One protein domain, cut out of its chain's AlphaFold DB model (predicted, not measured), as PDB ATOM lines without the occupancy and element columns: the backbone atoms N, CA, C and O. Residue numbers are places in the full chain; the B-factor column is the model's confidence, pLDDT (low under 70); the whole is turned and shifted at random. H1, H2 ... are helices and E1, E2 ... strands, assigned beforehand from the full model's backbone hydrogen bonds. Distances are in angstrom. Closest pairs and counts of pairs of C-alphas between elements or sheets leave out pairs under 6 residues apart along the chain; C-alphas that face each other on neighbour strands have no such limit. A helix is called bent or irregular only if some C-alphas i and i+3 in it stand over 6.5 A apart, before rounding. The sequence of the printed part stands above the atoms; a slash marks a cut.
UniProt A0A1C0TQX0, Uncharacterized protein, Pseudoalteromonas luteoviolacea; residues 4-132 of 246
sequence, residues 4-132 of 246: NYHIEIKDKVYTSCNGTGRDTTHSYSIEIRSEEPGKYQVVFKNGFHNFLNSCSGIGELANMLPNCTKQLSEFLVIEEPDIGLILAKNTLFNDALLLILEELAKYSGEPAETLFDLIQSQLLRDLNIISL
ATOM      1  N   ASN A   4     259.252 139.695 239.941       96.50
ATOM      2  CA  ASN A   4     259.505 139.845 238.511       96.50
ATOM      3  C   ASN A   4     258.230 140.319 237.815       96.50
ATOM      4  O   ASN A   4     257.147 139.815 238.110       96.50
ATOM      5  N   TYR A   5     258.362 141.251 236.878       97.50
ATOM      6  CA  TYR A   5     257.243 141.807 236.128       97.50
ATOM      7  C   TYR A   5     257.564 141.863 234.643       97.50
ATOM      8  O   TYR A   5     258.668 142.239 234.249       97.50
ATOM      9  N   HIS A   6     256.575 141.515 233.831       97.75
ATOM     10  CA  HIS A   6     256.537 141.794 232.407       97.75
ATOM     11  C   HIS A   6     255.708 143.054 232.168       97.75
ATOM     12  O   HIS A   6     254.627 143.186 232.741       97.75
ATOM     13  N   ILE A   7     256.197 143.962 231.329       98.06
ATOM     14  CA  ILE A   7     255.490 145.174 230.928       98.06
ATOM     15  C   ILE A   7     255.387 145.193 229.407       98.06
ATOM     16  O   ILE A   7     256.392 145.052 228.711       98.06
ATOM     17  N   GLU A   8     254.177 145.405 228.897       97.69
ATOM     18  CA  GLU A   8     253.888 145.603 227.480       97.69
ATOM     19  C   GLU A   8     253.161 146.937 227.285       97.69
ATOM     20  O   GLU A   8     252.210 147.260 227.999       97.69
ATOM     21  N   ILE A   9     253.601 147.715 226.300       95.81
ATOM     22  CA  ILE A   9     252.993 148.980 225.902       95.81
ATOM     23  C   ILE A   9     252.724 148.916 224.401       95.81
ATOM     24  O   ILE A   9     253.641 148.678 223.614       95.81
ATOM     25  N   LYS A  10     251.475 149.156 224.004       94.88
ATOM     26  CA  LYS A  10     251.070 149.293 222.601       94.88
ATOM     27  C   LYS A  10     250.506 150.681 222.389       94.88
ATOM     28  O   LYS A  10     249.607 151.086 223.121       94.88
ATOM     29  N   ASP A  11     251.010 151.403 221.403       92.00
ATOM     30  CA  ASP A  11     250.604 152.776 221.131       92.00
ATOM     31  C   ASP A  11     250.339 152.953 219.636       92.00
ATOM     32  O   ASP A  11     251.245 152.886 218.805       92.00
ATOM     33  N   LYS A  12     249.066 153.162 219.306       92.06
ATOM     34  CA  LYS A  12     248.574 153.418 217.960       92.06
ATOM     35  C   LYS A  12     247.987 154.815 217.897       92.06
ATOM     36  O   LYS A  12     247.086 155.141 218.666       92.06
ATOM     37  N   VAL A  13     248.465 155.633 216.971       90.25
ATOM     38  CA  VAL A  13     247.923 156.964 216.690       90.25
ATOM     39  C   VAL A  13     247.923 157.176 215.185       90.25
ATOM     40  O   VAL A  13     248.982 157.163 214.570       90.25
ATOM     41  N   TYR A  14     246.759 157.438 214.606       89.75
ATOM     42  CA  TYR A  14     246.608 157.860 213.218       89.75
ATOM     43  C   TYR A  14     245.950 159.235 213.191       89.75
ATOM     44  O   TYR A  14     244.906 159.433 213.812       89.75
ATOM     45  N   THR A  15     246.548 160.192 212.481       86.56
ATOM     46  CA  THR A  15     245.951 161.521 212.285       86.56
ATOM     47  C   THR A  15     245.585 161.741 210.822       86.56
ATOM     48  O   THR A  15     246.356 161.423 209.917       86.56
ATOM     49  N   SER A  16     244.390 162.280 210.576       70.56
ATOM     50  CA  SER A  16     243.859 162.452 209.217       70.56
ATOM     51  C   SER A  16     244.459 163.656 208.486       70.56
ATOM     52  O   SER A  16     244.528 163.649 207.260       70.56
ATOM     53  N   CYS A  17     244.935 164.673 209.212       59.69
ATOM     54  CA  CYS A  17     245.381 165.928 208.600       59.69
ATOM     55  C   CYS A  17     246.801 165.883 208.013       59.69
ATOM     56  O   CYS A  17     247.077 166.664 207.110       59.69
ATOM     57  N   ASN A  18     247.674 164.971 208.465       55.47
ATOM     58  CA  ASN A  18     249.090 164.941 208.054       55.47
ATOM     59  C   ASN A  18     249.590 163.552 207.610       55.47
ATOM     60  O   ASN A  18     250.777 163.394 207.333       55.47
ATOM     61  N   GLY A  19     248.724 162.532 207.575       57.91
ATOM     62  CA  GLY A  19     249.105 161.161 207.203       57.91
ATOM     63  C   GLY A  19     250.101 160.495 208.161       57.91
ATOM     64  O   GLY A  19     250.655 159.447 207.838       57.91
ATOM     65  N   THR A  20     250.347 161.083 209.335       72.38
ATOM     66  CA  THR A  20     251.252 160.518 210.331       72.38
ATOM     67  C   THR A  20     250.534 159.417 211.104       72.38
ATOM     68  O   THR A  20     249.492 159.632 211.734       72.38
ATOM     69  N   GLY A  21     251.099 158.216 211.005       79.25
ATOM     70  CA  GLY A  21     250.671 157.023 211.713       79.25
ATOM     71  C   GLY A  21     251.813 156.503 212.571       79.25
ATOM     72  O   GLY A  21     252.925 156.328 212.081       79.25
ATOM     73  N   ARG A  22     251.532 156.245 213.842       83.31
ATOM     74  CA  ARG A  22     252.406 155.518 214.757       83.31
ATOM     75  C   ARG A  22     251.678 154.251 215.168       83.31
ATOM     76  O   ARG A  22     250.535 154.339 215.597       83.31
ATOM     77  N   ASP A  23     252.321 153.102 215.031       90.06
ATOM     78  CA  ASP A  23     251.852 151.823 215.567       90.06
ATOM     79  C   ASP A  23     253.069 151.113 216.146       90.06
ATOM     80  O   ASP A  23     253.892 150.565 215.411       90.06
ATOM     81  N   THR A  24     253.244 151.224 217.460       90.00
ATOM     82  CA  THR A  24     254.391 150.642 218.148       90.00
ATOM     83  C   THR A  24     253.949 149.672 219.226       90.00
ATOM     84  O   THR A  24     252.905 149.818 219.863       90.00
ATOM     85  N   THR A  25     254.762 148.639 219.415       93.75
ATOM     86  CA  THR A  25     254.631 147.679 220.507       93.75
ATOM     87  C   THR A  25     256.002 147.499 221.129       93.75
ATOM     88  O   THR A  25     256.965 147.158 220.443       93.75
ATOM     89  N   HIS A  26     256.084 147.734 222.431       93.81
ATOM     90  CA  HIS A  26     257.306 147.607 223.203       93.81
ATOM     91  C   HIS A  26     257.039 146.739 224.419       93.81
ATOM     92  O   HIS A  26     256.023 146.904 225.091       93.81
ATOM     93  N   SER A  27     257.963 145.833 224.713       95.56
ATOM     94  CA  SER A  27     257.881 145.015 225.912       95.56
ATOM     95  C   SER A  27     259.240 144.816 226.566       95.56
ATOM     96  O   SER A  27     260.278 144.750 225.898       95.56
ATOM     97  N   TYR A  28     259.227 144.761 227.891       94.69
ATOM     98  CA  TYR A  28     260.407 144.605 228.732       94.69
ATOM     99  C   TYR A  28     260.047 143.890 230.027       94.69
ATOM    100  O   TYR A  28     258.880 143.801 230.403       94.69
ATOM    101  N   SER A  29     261.062 143.357 230.703       95.12
ATOM    102  CA  SER A  29     260.875 142.666 231.978       95.12
ATOM    103  C   SER A  29     261.825 143.229 233.017       95.12
ATOM    104  O   SER A  29     263.015 143.397 232.744       95.12
ATOM    105  N   ILE A  30     261.303 143.481 234.212       95.38
ATOM    106  CA  ILE A  30     262.062 143.990 235.352       95.38
ATOM    107  C   ILE A  30     261.944 143.037 236.538       95.38
ATOM    108  O   ILE A  30     260.926 142.379 236.734       95.38
ATOM    109  N   GLU A  31     262.984 142.990 237.348       95.12
ATOM    110  CA  GLU A  31     262.996 142.407 238.679       95.12
ATOM    111  C   GLU A  31     263.131 143.544 239.686       95.12
ATOM    112  O   GLU A  31     263.997 144.402 239.537       95.12
ATOM    113  N   ILE A  32     262.294 143.551 240.717       95.12
ATOM    114  CA  ILE A  32     262.367 144.524 241.804       95.12
ATOM    115  C   ILE A  32     262.783 143.789 243.071       95.12
ATOM    116  O   ILE A  32     262.062 142.904 243.539       95.12
ATOM    117  N   ARG A  33     263.925 144.183 243.635       93.88
ATOM    118  CA  ARG A  33     264.480 143.670 244.893       93.88
ATOM    119  C   ARG A  33     264.416 144.745 245.969       93.88
ATOM    120  O   ARG A  33     264.534 145.927 245.665       93.88
ATOM    121  N   SER A  34     264.242 144.334 247.221       92.00
ATOM    122  CA  SER A  34     264.413 145.224 248.372       92.00
ATOM    123  C   SER A  34     265.848 145.098 248.862       92.00
ATOM    124  O   SER A  34     266.266 143.998 249.211       92.00
ATOM    125  N   GLU A  35     266.573 146.209 248.889       86.94
ATOM    126  CA  GLU A  35     267.889 146.286 249.536       86.94
ATOM    127  C   GLU A  35     267.690 146.510 251.040       86.94
ATOM    128  O   GLU A  35     268.198 145.774 251.879       86.94
ATOM    129  N   GLU A  36     266.864 147.505 251.368       88.44
ATOM    130  CA  GLU A  36     266.505 147.934 252.721       88.44
ATOM    131  C   GLU A  36     265.050 148.443 252.701       88.44
ATOM    132  O   GLU A  36     264.493 148.652 251.614       88.44
ATOM    133  N   PRO A  37     264.394 148.647 253.857       86.12
ATOM    134  CA  PRO A  37     263.065 149.252 253.890       86.12
ATOM    135  C   PRO A  37     263.042 150.598 253.151       86.12
ATOM    136  O   PRO A  37     263.844 151.482 253.441       86.12
ATOM    137  N   GLY A  38     262.140 150.740 252.176       86.31
ATOM    138  CA  GLY A  38     262.022 151.946 251.351       86.31
ATOM    139  C   GLY A  38     263.109 152.112 250.280       86.31
ATOM    140  O   GLY A  38     263.144 153.137 249.607       86.31
ATOM    141  N   LYS A  39     263.989 151.125 250.074       91.31
ATOM    142  CA  LYS A  39     265.059 151.186 249.072       91.31
ATOM    143  C   LYS A  39     265.034 149.951 248.179       91.31
ATOM    144  O   LYS A  39     265.221 148.821 248.636       91.31
ATOM    145  N   TYR A  40     264.836 150.181 246.888       92.44
ATOM    146  CA  TYR A  40     264.567 149.136 245.911       92.44
ATOM    147  C   TYR A  40     265.569 149.170 244.762       92.44
ATOM    148  O   TYR A  40     265.841 150.224 244.190       92.44
ATOM    149  N   GLN A  41     266.082 148.003 244.385       92.25
ATOM    150  CA  GLN A  41     266.868 147.824 243.169       92.25
ATOM    151  C   GLN A  41     265.945 147.297 242.067       92.25
ATOM    152  O   GLN A  41     265.303 146.258 242.229       92.25
ATOM    153  N   VAL A  42     265.873 148.014 240.949       92.94
ATOM    154  CA  VAL A  42     265.088 147.653 239.766       92.94
ATOM    155  C   VAL A  42     266.036 147.196 238.671       92.94
ATOM    156  O   VAL A  42     266.807 147.998 238.158       92.94
ATOM    157  N   VAL A  43     265.965 145.918 238.312       91.19
ATOM    158  CA  VAL A  43     266.859 145.250 237.364       91.19
ATOM    159  C   VAL A  43     266.088 144.825 236.112       91.19
ATOM    160  O   VAL A  43     265.280 143.904 236.151       91.19
ATOM    161  N   PHE A  44     266.344 145.447 234.968       90.75
ATOM    162  CA  PHE A  44     265.889 145.034 233.646       90.75
ATOM    163  C   PHE A  44     266.485 143.675 233.272       90.75
ATOM    164  O   PHE A  44     267.643 143.554 232.879       90.75
ATOM    165  N   LYS A  45     265.661 142.631 233.334       90.25
ATOM    166  CA  LYS A  45     266.031 141.282 232.896       90.25
ATOM    167  C   LYS A  45     266.155 141.183 231.380       90.25
ATOM    168  O   LYS A  45     266.975 140.423 230.873       90.25
ATOM    169  N   ASN A  46     265.315 141.919 230.656       87.94
ATOM    170  CA  ASN A  46     265.344 142.021 229.202       87.94
ATOM    171  C   ASN A  46     264.616 143.290 228.728       87.94
ATOM    172  O   ASN A  46     263.864 143.914 229.476       87.94
ATOM    173  N   GLY A  47     264.841 143.662 227.466       88.50
ATOM    174  CA  GLY A  47     264.058 144.705 226.806       88.50
ATOM    175  C   GLY A  47     264.368 146.140 227.238       88.50
ATOM    176  O   GLY A  47     263.547 147.008 226.986       88.50
ATOM    177  N   PHE A  48     265.533 146.446 227.824       88.50
ATOM    178  CA  PHE A  48     265.875 147.832 228.196       88.50
ATOM    179  C   PHE A  48     265.769 148.812 227.010       88.50
ATOM    180  O   PHE A  48     265.207 149.894 227.131       88.50
ATOM    181  N   HIS A  49     266.205 148.397 225.819       86.94
ATOM    182  CA  HIS A  49     266.030 149.193 224.603       86.94
ATOM    183  C   HIS A  49     264.549 149.372 224.210       86.94
ATOM    184  O   HIS A  49     264.156 150.438 223.750       86.94
ATOM    185  N   ASN A  50     263.699 148.363 224.429       89.75
ATOM    186  CA  ASN A  50     262.252 148.497 224.233       89.75
ATOM    187  C   ASN A  50     261.632 149.447 225.266       89.75
ATOM    188  O   ASN A  50     260.730 150.206 224.932       89.75
ATOM    189  N   PHE A  51     262.135 149.443 226.501       91.69
ATOM    190  CA  PHE A  51     261.751 150.418 227.514       91.69
ATOM    191  C   PHE A  51     262.104 151.844 227.076       91.69
ATOM    192  O   PHE A  51     261.217 152.693 227.077       91.69
ATOM    193  N   LEU A  52     263.331 152.092 226.601       89.62
ATOM    194  CA  LEU A  52     263.710 153.397 226.040       89.62
ATOM    195  C   LEU A  52     262.811 153.788 224.861       89.62
ATOM    196  O   LEU A  52     262.336 154.919 224.801       89.62
ATOM    197  N   ASN A  53     262.510 152.837 223.968       88.38
ATOM    198  CA  ASN A  53     261.592 153.065 222.854       88.38
ATOM    199  C   ASN A  53     260.167 153.442 223.316       88.38
ATOM    200  O   ASN A  53     259.455 154.176 222.633       88.38
ATOM    201  N   SER A  54     259.750 152.965 224.493       89.00
ATOM    202  CA  SER A  54     258.449 153.287 225.087       89.00
ATOM    203  C   SER A  54     258.389 154.667 225.756       89.00
ATOM    204  O   SER A  54     257.297 155.170 226.031       89.00
ATOM    205  N   CYS A  55     259.539 155.298 226.015       88.81
ATOM    206  CA  CYS A  55     259.611 156.634 226.593       88.81
ATOM    207  C   CYS A  55     259.244 157.689 225.538       88.81
ATOM    208  O   CYS A  55     259.920 157.854 224.517       88.81
ATOM    209  N   SER A  56     258.177 158.452 225.795       81.75
ATOM    210  CA  SER A  56     257.775 159.569 224.933       81.75
ATOM    211  C   SER A  56     258.911 160.588 224.806       81.75
ATOM    212  O   SER A  56     259.459 161.008 225.817       81.75
ATOM    213  N   GLY A  57     259.252 160.990 223.580       78.88
ATOM    214  CA  GLY A  57     260.370 161.905 223.298       78.88
ATOM    215  C   GLY A  57     261.739 161.228 223.148       78.88
ATOM    216  O   GLY A  57     262.633 161.824 222.567       78.88
ATOM    217  N   ILE A  58     261.891 159.974 223.588       83.62
ATOM    218  CA  ILE A  58     263.120 159.177 223.409       83.62
ATOM    219  C   ILE A  58     262.945 158.134 222.306       83.62
ATOM    220  O   ILE A  58     263.899 157.836 221.598       83.62
ATOM    221  N   GLY A  59     261.722 157.622 222.143       77.56
ATOM    222  CA  GLY A  59     261.349 156.522 221.256       77.56
ATOM    223  C   GLY A  59     262.205 156.350 220.000       77.56
ATOM    224  O   GLY A  59     263.060 155.479 219.918       77.56
ATOM    225  N   GLU A  60     262.003 157.216 219.015       72.19
ATOM    226  CA  GLU A  60     262.662 157.101 217.710       72.19
ATOM    227  C   GLU A  60     264.190 157.252 217.782       72.19
ATOM    228  O   GLU A  60     264.905 156.646 216.982       72.19
ATOM    229  N   LEU A  61     264.692 157.997 218.769       79.81
ATOM    230  CA  LEU A  61     266.119 158.219 219.001       79.81
ATOM    231  C   LEU A  61     266.797 156.981 219.585       79.81
ATOM    232  O   LEU A  61     267.962 156.727 219.290       79.81
ATOM    233  N   ALA A  62     266.070 156.184 220.376       78.06
ATOM    234  CA  ALA A  62     266.611 154.961 220.949       78.06
ATOM    235  C   ALA A  62     267.099 154.011 219.849       78.06
ATOM    236  O   ALA A  62     268.170 153.436 220.000       78.06
ATOM    237  N   ASN A  63     266.403 153.933 218.709       77.81
ATOM    238  CA  ASN A  63     266.809 153.111 217.560       77.81
ATOM    239  C   ASN A  63     268.133 153.551 216.910       77.81
ATOM    240  O   ASN A  63     268.719 152.783 216.149       77.81
ATOM    241  N   MET A  64     268.602 154.771 217.186       76.31
ATOM    242  CA  MET A  64     269.888 155.284 216.703       76.31
ATOM    243  C   MET A  64     271.050 154.913 217.635       76.31
ATOM    244  O   MET A  64     272.210 155.076 217.262       76.31
ATOM    245  N   LEU A  65     270.762 154.399 218.836       76.06
ATOM    246  CA  LEU A  65     271.793 154.010 219.789       76.06
ATOM    247  C   LEU A  65     272.559 152.768 219.306       76.06
ATOM    248  O   LEU A  65     271.945 151.804 218.840       76.06
ATOM    249  N   PRO A  66     273.893 152.724 219.482       66.88
ATOM    250  CA  PRO A  66     274.655 151.503 219.257       66.88
ATOM    251  C   PRO A  66     274.164 150.371 220.181       66.88
ATOM    252  O   PRO A  66     273.546 150.602 221.220       66.88
ATOM    253  N   ASN A  67     274.505 149.116 219.864       61.03
ATOM    254  CA  ASN A  67     274.159 147.920 220.659       61.03
ATOM    255  C   ASN A  67     274.757 147.881 222.099       61.03
ATOM    256  O   ASN A  67     274.778 146.825 222.735       61.03
ATOM    257  N   CYS A  68     275.244 149.004 222.638       53.09
ATOM    258  CA  CYS A  68     275.797 149.161 223.987       53.09
ATOM    259  C   CYS A  68     274.756 149.036 225.124       53.09
ATOM    260  O   CYS A  68     275.116 149.043 226.297       53.09
ATOM    261  N   THR A  69     273.482 148.794 224.810       55.31
ATOM    262  CA  THR A  69     272.372 148.652 225.772       55.31
ATOM    263  C   THR A  69     272.391 147.374 226.622       55.31
ATOM    264  O   THR A  69     271.510 147.190 227.457       55.31
ATOM    265  N   LYS A  70     273.378 146.480 226.456       53.12
ATOM    266  CA  LYS A  70     273.492 145.247 227.264       53.12
ATOM    267  C   LYS A  70     274.073 145.460 228.666       53.12
ATOM    268  O   LYS A  70     273.924 144.573 229.498       53.12
ATOM    269  N   GLN A  71     274.766 146.573 228.915       54.59
ATOM    270  CA  GLN A  71     275.498 146.790 230.173       54.59
ATOM    271  C   GLN A  71     274.680 147.521 231.239       54.59
ATOM    272  O   GLN A  71     274.965 147.380 232.424       54.59
ATOM    273  N   LEU A  72     273.633 148.244 230.838       62.62
ATOM    274  CA  LEU A  72     272.740 148.927 231.762       62.62
ATOM    275  C   LEU A  72     271.407 148.249 231.870       62.62
ATOM    276  O   LEU A  72     270.646 148.149 230.912       62.62
ATOM    277  N   SER A  73     271.134 147.831 233.088       70.44
ATOM    278  CA  SER A  73     269.875 147.218 233.427       70.44
ATOM    279  C   SER A  73     269.413 147.610 234.815       70.44
ATOM    280  O   SER A  73     268.410 147.080 235.242       70.44
ATOM    281  N   GLU A  74     270.065 148.520 235.541       85.56
ATOM    282  CA  GLU A  74     269.767 148.677 236.968       85.56
ATOM    283  C   GLU A  74     269.534 150.122 237.387       85.56
ATOM    284  O   GLU A  74     270.311 151.016 237.053       85.56
ATOM    285  N   PHE A  75     268.471 150.326 238.161       88.44
ATOM    286  CA  PHE A  75     268.120 151.593 238.783       88.44
ATOM    287  C   PHE A  75     267.878 151.376 240.271       88.44
ATOM    288  O   PHE A  75     267.171 150.457 240.677       88.44
ATOM    289  N   LEU A  76     268.444 152.251 241.087       89.69
ATOM    290  CA  LEU A  76     268.138 152.360 242.499       89.69
ATOM    291  C   LEU A  76     266.984 153.346 242.684       89.69
ATOM    292  O   LEU A  76     267.058 154.492 242.240       89.69
ATOM    293  N   VAL A  77     265.932 152.897 243.355       91.31
ATOM    294  CA  VAL A  77     264.720 153.664 243.636       91.31
ATOM    295  C   VAL A  77     264.555 153.777 245.143       91.31
ATOM    296  O   VAL A  77     264.668 152.785 245.863       91.31
ATOM    297  N   ILE A  78     264.301 154.989 245.617       90.62
ATOM    298  CA  ILE A  78     264.117 155.304 247.030       90.62
ATOM    299  C   ILE A  78     262.684 155.786 247.218       90.62
ATOM    300  O   ILE A  78     262.159 156.553 246.416       90.62
ATOM    301  N   GLU A  79     262.037 155.289 248.259       89.38
ATOM    302  CA  GLU A  79     260.740 155.735 248.729       89.38
ATOM    303  C   GLU A  79     260.938 156.803 249.802       89.38
ATOM    304  O   GLU A  79     261.341 156.511 250.925       89.38
ATOM    305  N   GLU A  80     260.643 158.045 249.437       88.31
ATOM    306  CA  GLU A  80     260.702 159.193 250.335       88.31
ATOM    307  C   GLU A  80     259.300 159.475 250.911       88.31
ATOM    308  O   GLU A  80     258.345 159.573 250.131       88.31
ATOM    309  N   PRO A  81     259.141 159.642 252.239       81.12
ATOM    310  CA  PRO A  81     257.832 159.750 252.899       81.12
ATOM    311  C   PRO A  81     256.879 160.817 252.334       81.12
ATOM    312  O   PRO A  81     255.678 160.574 252.264       81.12
ATOM    313  N   ASP A  82     257.405 161.963 251.891       80.19
ATOM    314  CA  ASP A  82     256.600 163.110 251.432       80.19
ATOM    315  C   ASP A  82     256.589 163.290 249.904       80.19
ATOM    316  O   ASP A  82     255.833 164.101 249.369       80.19
ATOM    317  N   ILE A  83     257.451 162.559 249.194       81.31
ATOM    318  CA  ILE A  83     257.681 162.731 247.750       81.31
ATOM    319  C   ILE A  83     257.204 161.497 246.974       81.31
ATOM    320  O   ILE A  83     256.759 161.609 245.832       81.31
ATOM    321  N   GLY A  84     257.248 160.318 247.594       85.50
ATOM    322  CA  GLY A  84     256.973 159.042 246.949       85.50
ATOM    323  C   GLY A  84     258.235 158.407 246.369       85.50
ATOM    324  O   GLY A  84     259.329 158.553 246.909       85.50
ATOM    325  N   LEU A  85     258.077 157.646 245.286       89.75
ATOM    326  CA  LEU A  85     259.199 156.970 244.639       89.75
ATOM    327  C   LEU A  85     260.046 157.969 243.848       89.75
ATOM    328  O   LEU A  85     259.536 158.683 242.985       89.75
ATOM    329  N   ILE A  86     261.352 157.962 244.094       89.19
ATOM    330  CA  ILE A  86     262.350 158.734 243.353       89.19
ATOM    331  C   ILE A  86     263.456 157.810 242.847       89.19
ATOM    332  O   ILE A  86     263.830 156.846 243.515       89.19
ATOM    333  N   LEU A  87     264.018 158.097 241.673       87.88
ATOM    334  CA  LEU A  87     265.265 157.453 241.260       87.88
ATOM    335  C   LEU A  87     266.411 158.121 242.018       87.88
ATOM    336  O   LEU A  87     266.544 159.348 242.016       87.88
ATOM    337  N   ALA A  88     267.248 157.321 242.671       81.25
ATOM    338  CA  ALA A  88     268.429 157.842 243.333       81.25
ATOM    339  C   ALA A  88     269.341 158.452 242.269       81.25
ATOM    340  O   ALA A  88     269.826 157.734 241.406       81.25
ATOM    341  N   LYS A  89     269.643 159.751 242.352       68.38
ATOM    342  CA  LYS A  89     270.534 160.430 241.391       68.38
ATOM    343  C   LYS A  89     271.888 159.740 241.244       68.38
ATOM    344  O   LYS A  89     272.537 159.865 240.221       68.38
ATOM    345  N   ASN A  90     272.290 158.950 242.229       63.03
ATOM    346  CA  ASN A  90     273.510 158.162 242.201       63.03
ATOM    347  C   ASN A  90     273.509 157.112 241.067       63.03
ATOM    348  O   ASN A  90     274.576 156.674 240.655       63.03
ATOM    349  N   THR A  91     272.337 156.737 240.530       59.59
ATOM    350  CA  THR A  91     272.215 155.920 239.311       59.59
ATOM    351  C   THR A  91     272.671 156.657 238.058       59.59
ATOM    352  O   THR A  91     273.049 155.999 237.093       59.59
ATOM    353  N   LEU A  92     272.657 157.998 238.057       52.50
ATOM    354  CA  LEU A  92     273.226 158.803 236.972       52.50
ATOM    355  C   LEU A  92     274.731 158.563 236.838       52.50
ATOM    356  O   LEU A  92     275.236 158.667 235.735       52.50
ATOM    357  N   PHE A  93     275.441 158.177 237.905       51.97
ATOM    358  CA  PHE A  93     276.869 157.834 237.827       51.97
ATOM    359  C   PHE A  93     277.132 156.424 237.281       51.97
ATOM    360  O   PHE A  93     278.251 155.928 237.373       51.97
ATOM    361  N   ASN A  94     276.123 155.750 236.723       65.06
ATOM    362  CA  ASN A  94     276.389 154.595 235.884       65.06
ATOM    363  C   ASN A  94     276.969 155.108 234.560       65.06
ATOM    364  O   ASN A  94     276.238 155.686 233.754       65.06
ATOM    365  N   ASP A  95     278.271 154.902 234.350       71.12
ATOM    366  CA  ASP A  95     279.011 155.371 233.171       71.12
ATOM    367  C   ASP A  95     278.284 155.059 231.857       71.12
ATOM    368  O   ASP A  95     278.268 155.864 230.930       71.12
ATOM    369  N   ALA A  96     277.601 153.917 231.775       76.25
ATOM    370  CA  ALA A  96     276.909 153.538 230.556       76.25
ATOM    371  C   ALA A  96     275.587 154.323 230.325       76.25
ATOM    372  O   ALA A  96     275.112 154.374 229.193       76.25
ATOM    373  N   LEU A  97     274.979 154.943 231.352       79.81
ATOM    374  CA  LEU A  97     273.681 155.633 231.253       79.81
ATOM    375  C   LEU A  97     273.954 157.049 230.812       79.81
ATOM    376  O   LEU A  97     273.276 157.540 229.921       79.81
ATOM    377  N   LEU A  98     275.005 157.641 231.376       81.06
ATOM    378  CA  LEU A  98     275.612 158.862 230.871       81.06
ATOM    379  C   LEU A  98     275.930 158.728 229.384       81.06
ATOM    380  O   LEU A  98     275.447 159.543 228.611       81.06
ATOM    381  N   LEU A  99     276.610 157.659 228.954       82.62
ATOM    382  CA  LEU A  99     276.902 157.446 227.529       82.62
ATOM    383  C   LEU A  99     275.635 157.355 226.662       82.62
ATOM    384  O   LEU A  99     275.596 157.912 225.567       82.62
ATOM    385  N   ILE A 100     274.590 156.670 227.137       84.50
ATOM    386  CA  ILE A 100     273.304 156.598 226.427       84.50
ATOM    387  C   ILE A 100     272.648 157.981 226.344       84.50
ATOM    388  O   ILE A 100     272.185 158.371 225.274       84.50
ATOM    389  N   LEU A 101     272.607 158.723 227.451       86.56
ATOM    390  CA  LEU A 101     272.002 160.052 227.520       86.56
ATOM    391  C   LEU A 101     272.764 161.068 226.668       86.56
ATOM    392  O   LEU A 101     272.132 161.846 225.964       86.56
ATOM    393  N   GLU A 102     274.095 161.039 226.678       86.38
ATOM    394  CA  GLU A 102     274.944 161.885 225.837       86.38
ATOM    395  C   GLU A 102     274.712 161.617 224.349       86.38
ATOM    396  O   GLU A 102     274.645 162.551 223.550       86.38
ATOM    397  N   GLU A 103     274.559 160.352 223.959       87.25
ATOM    398  CA  GLU A 103     274.302 160.003 222.564       87.25
ATOM    399  C   GLU A 103     272.884 160.411 222.133       87.25
ATOM    400  O   GLU A 103     272.702 161.016 221.077       87.25
ATOM    401  N   LEU A 104     271.880 160.184 222.986       87.19
ATOM    402  CA  LEU A 104     270.520 160.685 222.766       87.19
ATOM    403  C   LEU A 104     270.473 162.220 222.693       87.19
ATOM    404  O   LEU A 104     269.739 162.768 221.867       87.19
ATOM    405  N   ALA A 105     271.259 162.920 223.514       89.44
ATOM    406  CA  ALA A 105     271.356 164.379 223.519       89.44
ATOM    407  C   ALA A 105     271.901 164.911 222.186       89.44
ATOM    408  O   ALA A 105     271.382 165.889 221.652       89.44
ATOM    409  N   LYS A 106     272.883 164.225 221.581       88.44
ATOM    410  CA  LYS A 106     273.396 164.585 220.245       88.44
ATOM    411  C   LYS A 106     272.322 164.486 219.162       88.44
ATOM    412  O   LYS A 106     272.301 165.326 218.266       88.44
ATOM    413  N   TYR A 107     271.453 163.475 219.227       85.81
ATOM    414  CA  TYR A 107     270.402 163.277 218.225       85.81
ATOM    415  C   TYR A 107     269.175 164.170 218.442       85.81
ATOM    416  O   TYR A 107     268.582 164.635 217.473       85.81
ATOM    417  N   SER A 108     268.787 164.406 219.697       86.44
ATOM    418  CA  SER A 108     267.613 165.222 220.048       86.44
ATOM    419  C   SER A 108     267.884 166.724 220.057       86.44
ATOM    420  O   SER A 108     266.966 167.502 219.811       86.44
ATOM    421  N   GLY A 109     269.115 167.138 220.372       85.81
ATOM    422  CA  GLY A 109     269.428 168.519 220.744       85.81
ATOM    423  C   GLY A 109     268.975 168.900 222.160       85.81
ATOM    424  O   GLY A 109     269.136 170.055 222.548       85.81
ATOM    425  N   GLU A 110     268.429 167.954 222.931       90.50
ATOM    426  CA  GLU A 110     267.958 168.168 224.301       90.50
ATOM    427  C   GLU A 110     269.065 167.881 225.335       90.50
ATOM    428  O   GLU A 110     269.927 167.029 225.098       90.50
ATOM    429  N   PRO A 111     269.046 168.540 226.511       90.31
ATOM    430  CA  PRO A 111     269.952 168.221 227.613       90.31
ATOM    431  C   PRO A 111     269.776 166.787 228.138       90.31
ATOM    432  O   PRO A 111     268.664 166.247 228.175       90.31
ATOM    433  N   ALA A 112     270.869 166.190 228.624       87.00
ATOM    434  CA  ALA A 112     270.868 164.849 229.214       87.00
ATOM    435  C   ALA A 112     269.917 164.740 230.421       87.00
ATOM    436  O   ALA A 112     269.298 163.700 230.627       87.00
ATOM    437  N   GLU A 113     269.759 165.821 231.185       87.56
ATOM    438  CA  GLU A 113     268.844 165.918 232.322       87.56
ATOM    439  C   GLU A 113     267.383 165.784 231.885       87.56
ATOM    440  O   GLU A 113     266.643 164.995 232.467       87.56
ATOM    441  N   THR A 114     266.984 166.476 230.814       89.50
ATOM    442  CA  THR A 114     265.629 166.378 230.249       89.50
ATOM    443  C   THR A 114     265.334 164.947 229.801       89.50
ATOM    444  O   THR A 114     264.266 164.399 230.072       89.50
ATOM    445  N   LEU A 115     266.297 164.308 229.133       88.38
ATOM    446  CA  LEU A 115     266.174 162.920 228.690       88.38
ATOM    447  C   LEU A 115     266.092 161.955 229.880       88.38
ATOM    448  O   LEU A 115     265.286 161.022 229.871       88.38
ATOM    449  N   PHE A 116     266.874 162.197 230.931       88.25
ATOM    450  CA  PHE A 116     266.791 161.421 232.163       88.25
ATOM    451  C   PHE A 116     265.433 161.582 232.851       88.25
ATOM    452  O   PHE A 116     264.854 160.579 233.260       88.25
ATOM    453  N   ASP A 117     264.871 162.791 232.907       88.94
ATOM    454  CA  ASP A 117     263.550 163.044 233.492       88.94
ATOM    455  C   ASP A 117     262.435 162.289 232.750       88.94
ATOM    456  O   ASP A 117     261.491 161.789 233.372       88.94
ATOM    457  N   LEU A 118     262.553 162.134 231.426       90.19
ATOM    458  CA  LEU A 118     261.633 161.320 230.624       90.19
ATOM    459  C   LEU A 118     261.758 159.822 230.950       90.19
ATOM    460  O   LEU A 118     260.736 159.152 231.137       90.19
ATOM    461  N   ILE A 119     262.988 159.302 231.070       89.75
ATOM    462  CA  ILE A 119     263.255 157.920 231.511       89.75
ATOM    463  C   ILE A 119     262.687 157.691 232.915       89.75
ATOM    464  O   ILE A 119     261.954 156.726 233.147       89.75
ATOM    465  N   GLN A 120     262.994 158.600 233.838       89.88
ATOM    466  CA  GLN A 120     262.534 158.577 235.217       89.88
ATOM    467  C   GLN A 120     261.006 158.572 235.282       89.88
ATOM    468  O   GLN A 120     260.427 157.726 235.958       89.88
ATOM    469  N   SER A 121     260.339 159.462 234.547       91.44
ATOM    470  CA  SER A 121     258.875 159.551 234.522       91.44
ATOM    471  C   SER A 121     258.226 158.248 234.059       91.44
ATOM    472  O   SER A 121     257.219 157.812 234.621       91.44
ATOM    473  N   GLN A 122     258.802 157.607 233.038       92.06
ATOM    474  CA  GLN A 122     258.290 156.348 232.510       92.06
ATOM    475  C   GLN A 122     258.517 155.184 233.485       92.06
ATOM    476  O   GLN A 122     257.593 154.395 233.686       92.06
ATOM    477  N   LEU A 123     259.692 155.097 234.122       93.00
ATOM    478  CA  LEU A 123     259.985 154.059 235.115       93.00
ATOM    479  C   LEU A 123     259.127 154.220 236.375       93.00
ATOM    480  O   LEU A 123     258.503 153.263 236.825       93.00
ATOM    481  N   LEU A 124     259.053 155.434 236.928       93.19
ATOM    482  CA  LEU A 124     258.263 155.717 238.128       93.19
ATOM    483  C   LEU A 124     256.774 155.465 237.905       93.19
ATOM    484  O   LEU A 124     256.111 154.971 238.810       93.19
ATOM    485  N   ARG A 125     256.249 155.722 236.698       93.00
ATOM    486  CA  ARG A 125     254.874 155.344 236.342       93.00
ATOM    487  C   ARG A 125     254.641 153.843 236.515       93.00
ATOM    488  O   ARG A 125     253.653 153.461 237.133       93.00
ATOM    489  N   ASP A 126     255.534 153.000 235.995       94.50
ATOM    490  CA  ASP A 126     255.402 151.544 236.131       94.50
ATOM    491  C   ASP A 126     255.484 151.104 237.592       94.50
ATOM    492  O   ASP A 126     254.671 150.303 238.048       94.50
ATOM    493  N   LEU A 127     256.418 151.669 238.355       94.62
ATOM    494  CA  LEU A 127     256.583 151.333 239.768       94.62
ATOM    495  C   LEU A 127     255.410 151.814 240.632       94.62
ATOM    496  O   LEU A 127     254.993 151.098 241.543       94.62
ATOM    497  N   ASN A 128     254.831 152.979 240.337       92.12
ATOM    498  CA  ASN A 128     253.626 153.475 241.007       92.12
ATOM    499  C   ASN A 128     252.415 152.575 240.731       92.12
ATOM    500  O   ASN A 128     251.639 152.313 241.649       92.12
ATOM    501  N   ILE A 129     252.292 152.032 239.513       92.81
ATOM    502  CA  ILE A 129     251.269 151.030 239.184       92.81
ATOM    503  C   ILE A 129     251.516 149.733 239.963       92.81
ATOM    504  O   ILE A 129     250.601 149.218 240.600       92.81
ATOM    505  N   ILE A 130     252.751 149.217 239.961       93.75
ATOM    506  CA  ILE A 130     253.108 147.972 240.669       93.75
ATOM    507  C   ILE A 130     252.894 148.102 242.184       93.75
ATOM    508  O   ILE A 130     252.509 147.138 242.847       93.75
ATOM    509  N   SER A 131     253.160 149.282 242.742       89.06
ATOM    510  CA  SER A 131     252.934 149.588 244.157       89.06
ATOM    511  C   SER A 131     251.515 150.060 244.471       89.06
ATOM    512  O   SER A 131     251.221 150.269 245.644       89.06
ATOM    513  N   LEU A 132     250.644 150.191 243.462       84.19
ATOM    514  CA  LEU A 132     249.244 150.593 243.617       84.19
ATOM    515  C   LEU A 132     249.078 151.917 244.389       84.19
ATOM    516  O   LEU A 132     248.115 152.113 245.126       84.19
TER     517      LEU A 132
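AT A GLANCE: This is residues 4 to 132 of the 246 residues of an uncharacterized protein of Pseudoalteromonas luteoviolacea (UniProt A0A1C0TQX0). A strongly twisted sheet of five strands, curled like part of a barrel, wraps round the long helix H6, while H5 packs across the first residues of H6, away from the sheet. The hairpin of E1 and E2 makes a long arm, and its tip, residues 15 to 20, sticks out free; H1 sits beside E2, and H2 joins H1 to H5. The printed part has 129 residues with six named helices and five named strands, in the order E1 E2 E3 H1 H2 H3 E4 E5 H4 H5 H6, and its class is mixed, helices and strands. The sheet's order is E1 - E2 - E3 - E4 - E5, all antiparallel. The whole is compact, with a radius of gyration of the C-alphas of 15.3 A, yet elongated in outline, spanning 51 by 31 by 28 A.

HOW THE PARTS SIT: Begin at the sheet with E1, residues 4 to 15, E2, residues 21 to 36, and E3, residues 39 to 46: they form a meander, each strand the antiparallel neighbour of the one before. Look at N 7 and O 28, 2.8 A apart, for E1 and E2, and at N 33 and O 41, 2.9 A apart, for E2 and E3. Next to E3 find E4, residues 74 to 80, with N 42 and O 75 at 2.8 A, then the edge strand E5, residues 84 to 87, a hairpin with E4, with N 78 and O 86 at 2.8 A. The sheet curls round H6, residues 112 to 130; the closest C-alphas of E5 and H6 are those of Leu 85 and Leu 124, 6.7 A apart. H1, residues 48 to 54, stands at the sheet's level, its height 0.3 A; its closest C-alphas to E2 are those of Asn 50 and His 26, 5.1 A. H1 touches H2, residues 59 to 62, at the C-alphas of Asn 53 and Gly 59, 3.8 A. H5, residues 95 to 108, touches H2 with residues 104 to 108 alone, closest at the C-alphas of Leu 104 and Leu 61, 6.3 A. H6 touches H5 with residues 112 to 116 alone, closest at the C-alphas of Ala 112 and Leu 101, 5.2 A; they run opposite ways at a steep tilt of 67 degrees, only just short of about perpendicular. H3, residues 67 to 70, touches no helix and is irregular, C-alphas 67 and 70 being 7.2 A apart; H4, residues 89 to 93, only grazes the sheet, with residues 89 to 92. In H1, H5 and H6 every O i to N i+4 pair is within hydrogen-bond range; H4 has 0 of 1, with 2 of 2 O i to N i+3 pairs, and H2 and H3 are too short for an O i to N i+4 pair.

IN THESE COORDINATES: Find C-alpha 4 at (259.505, 139.845, 238.511), where E1 begins its 36.6 A. E2 starts at C-alpha 21, (250.671, 157.023, 211.713), and runs 44.9 A; E3 covers 21.9 A, E4 19.3 A and E5 10.2 A. H5 is 20.0 A long, and H6 runs 27.0 A to C-alpha 130 at (253.108, 147.972, 240.669).

THE WHOLE: Look for the two C-alphas farthest apart, those of Cys 17 and Glu 36, at 52.1 A. The printed part has no cut, and each link between successive elements is tight. The mean pLDDT of the printed part is 84.3; find values under 70 at residues 17 to 19, 66 to 72 and 89 to 94.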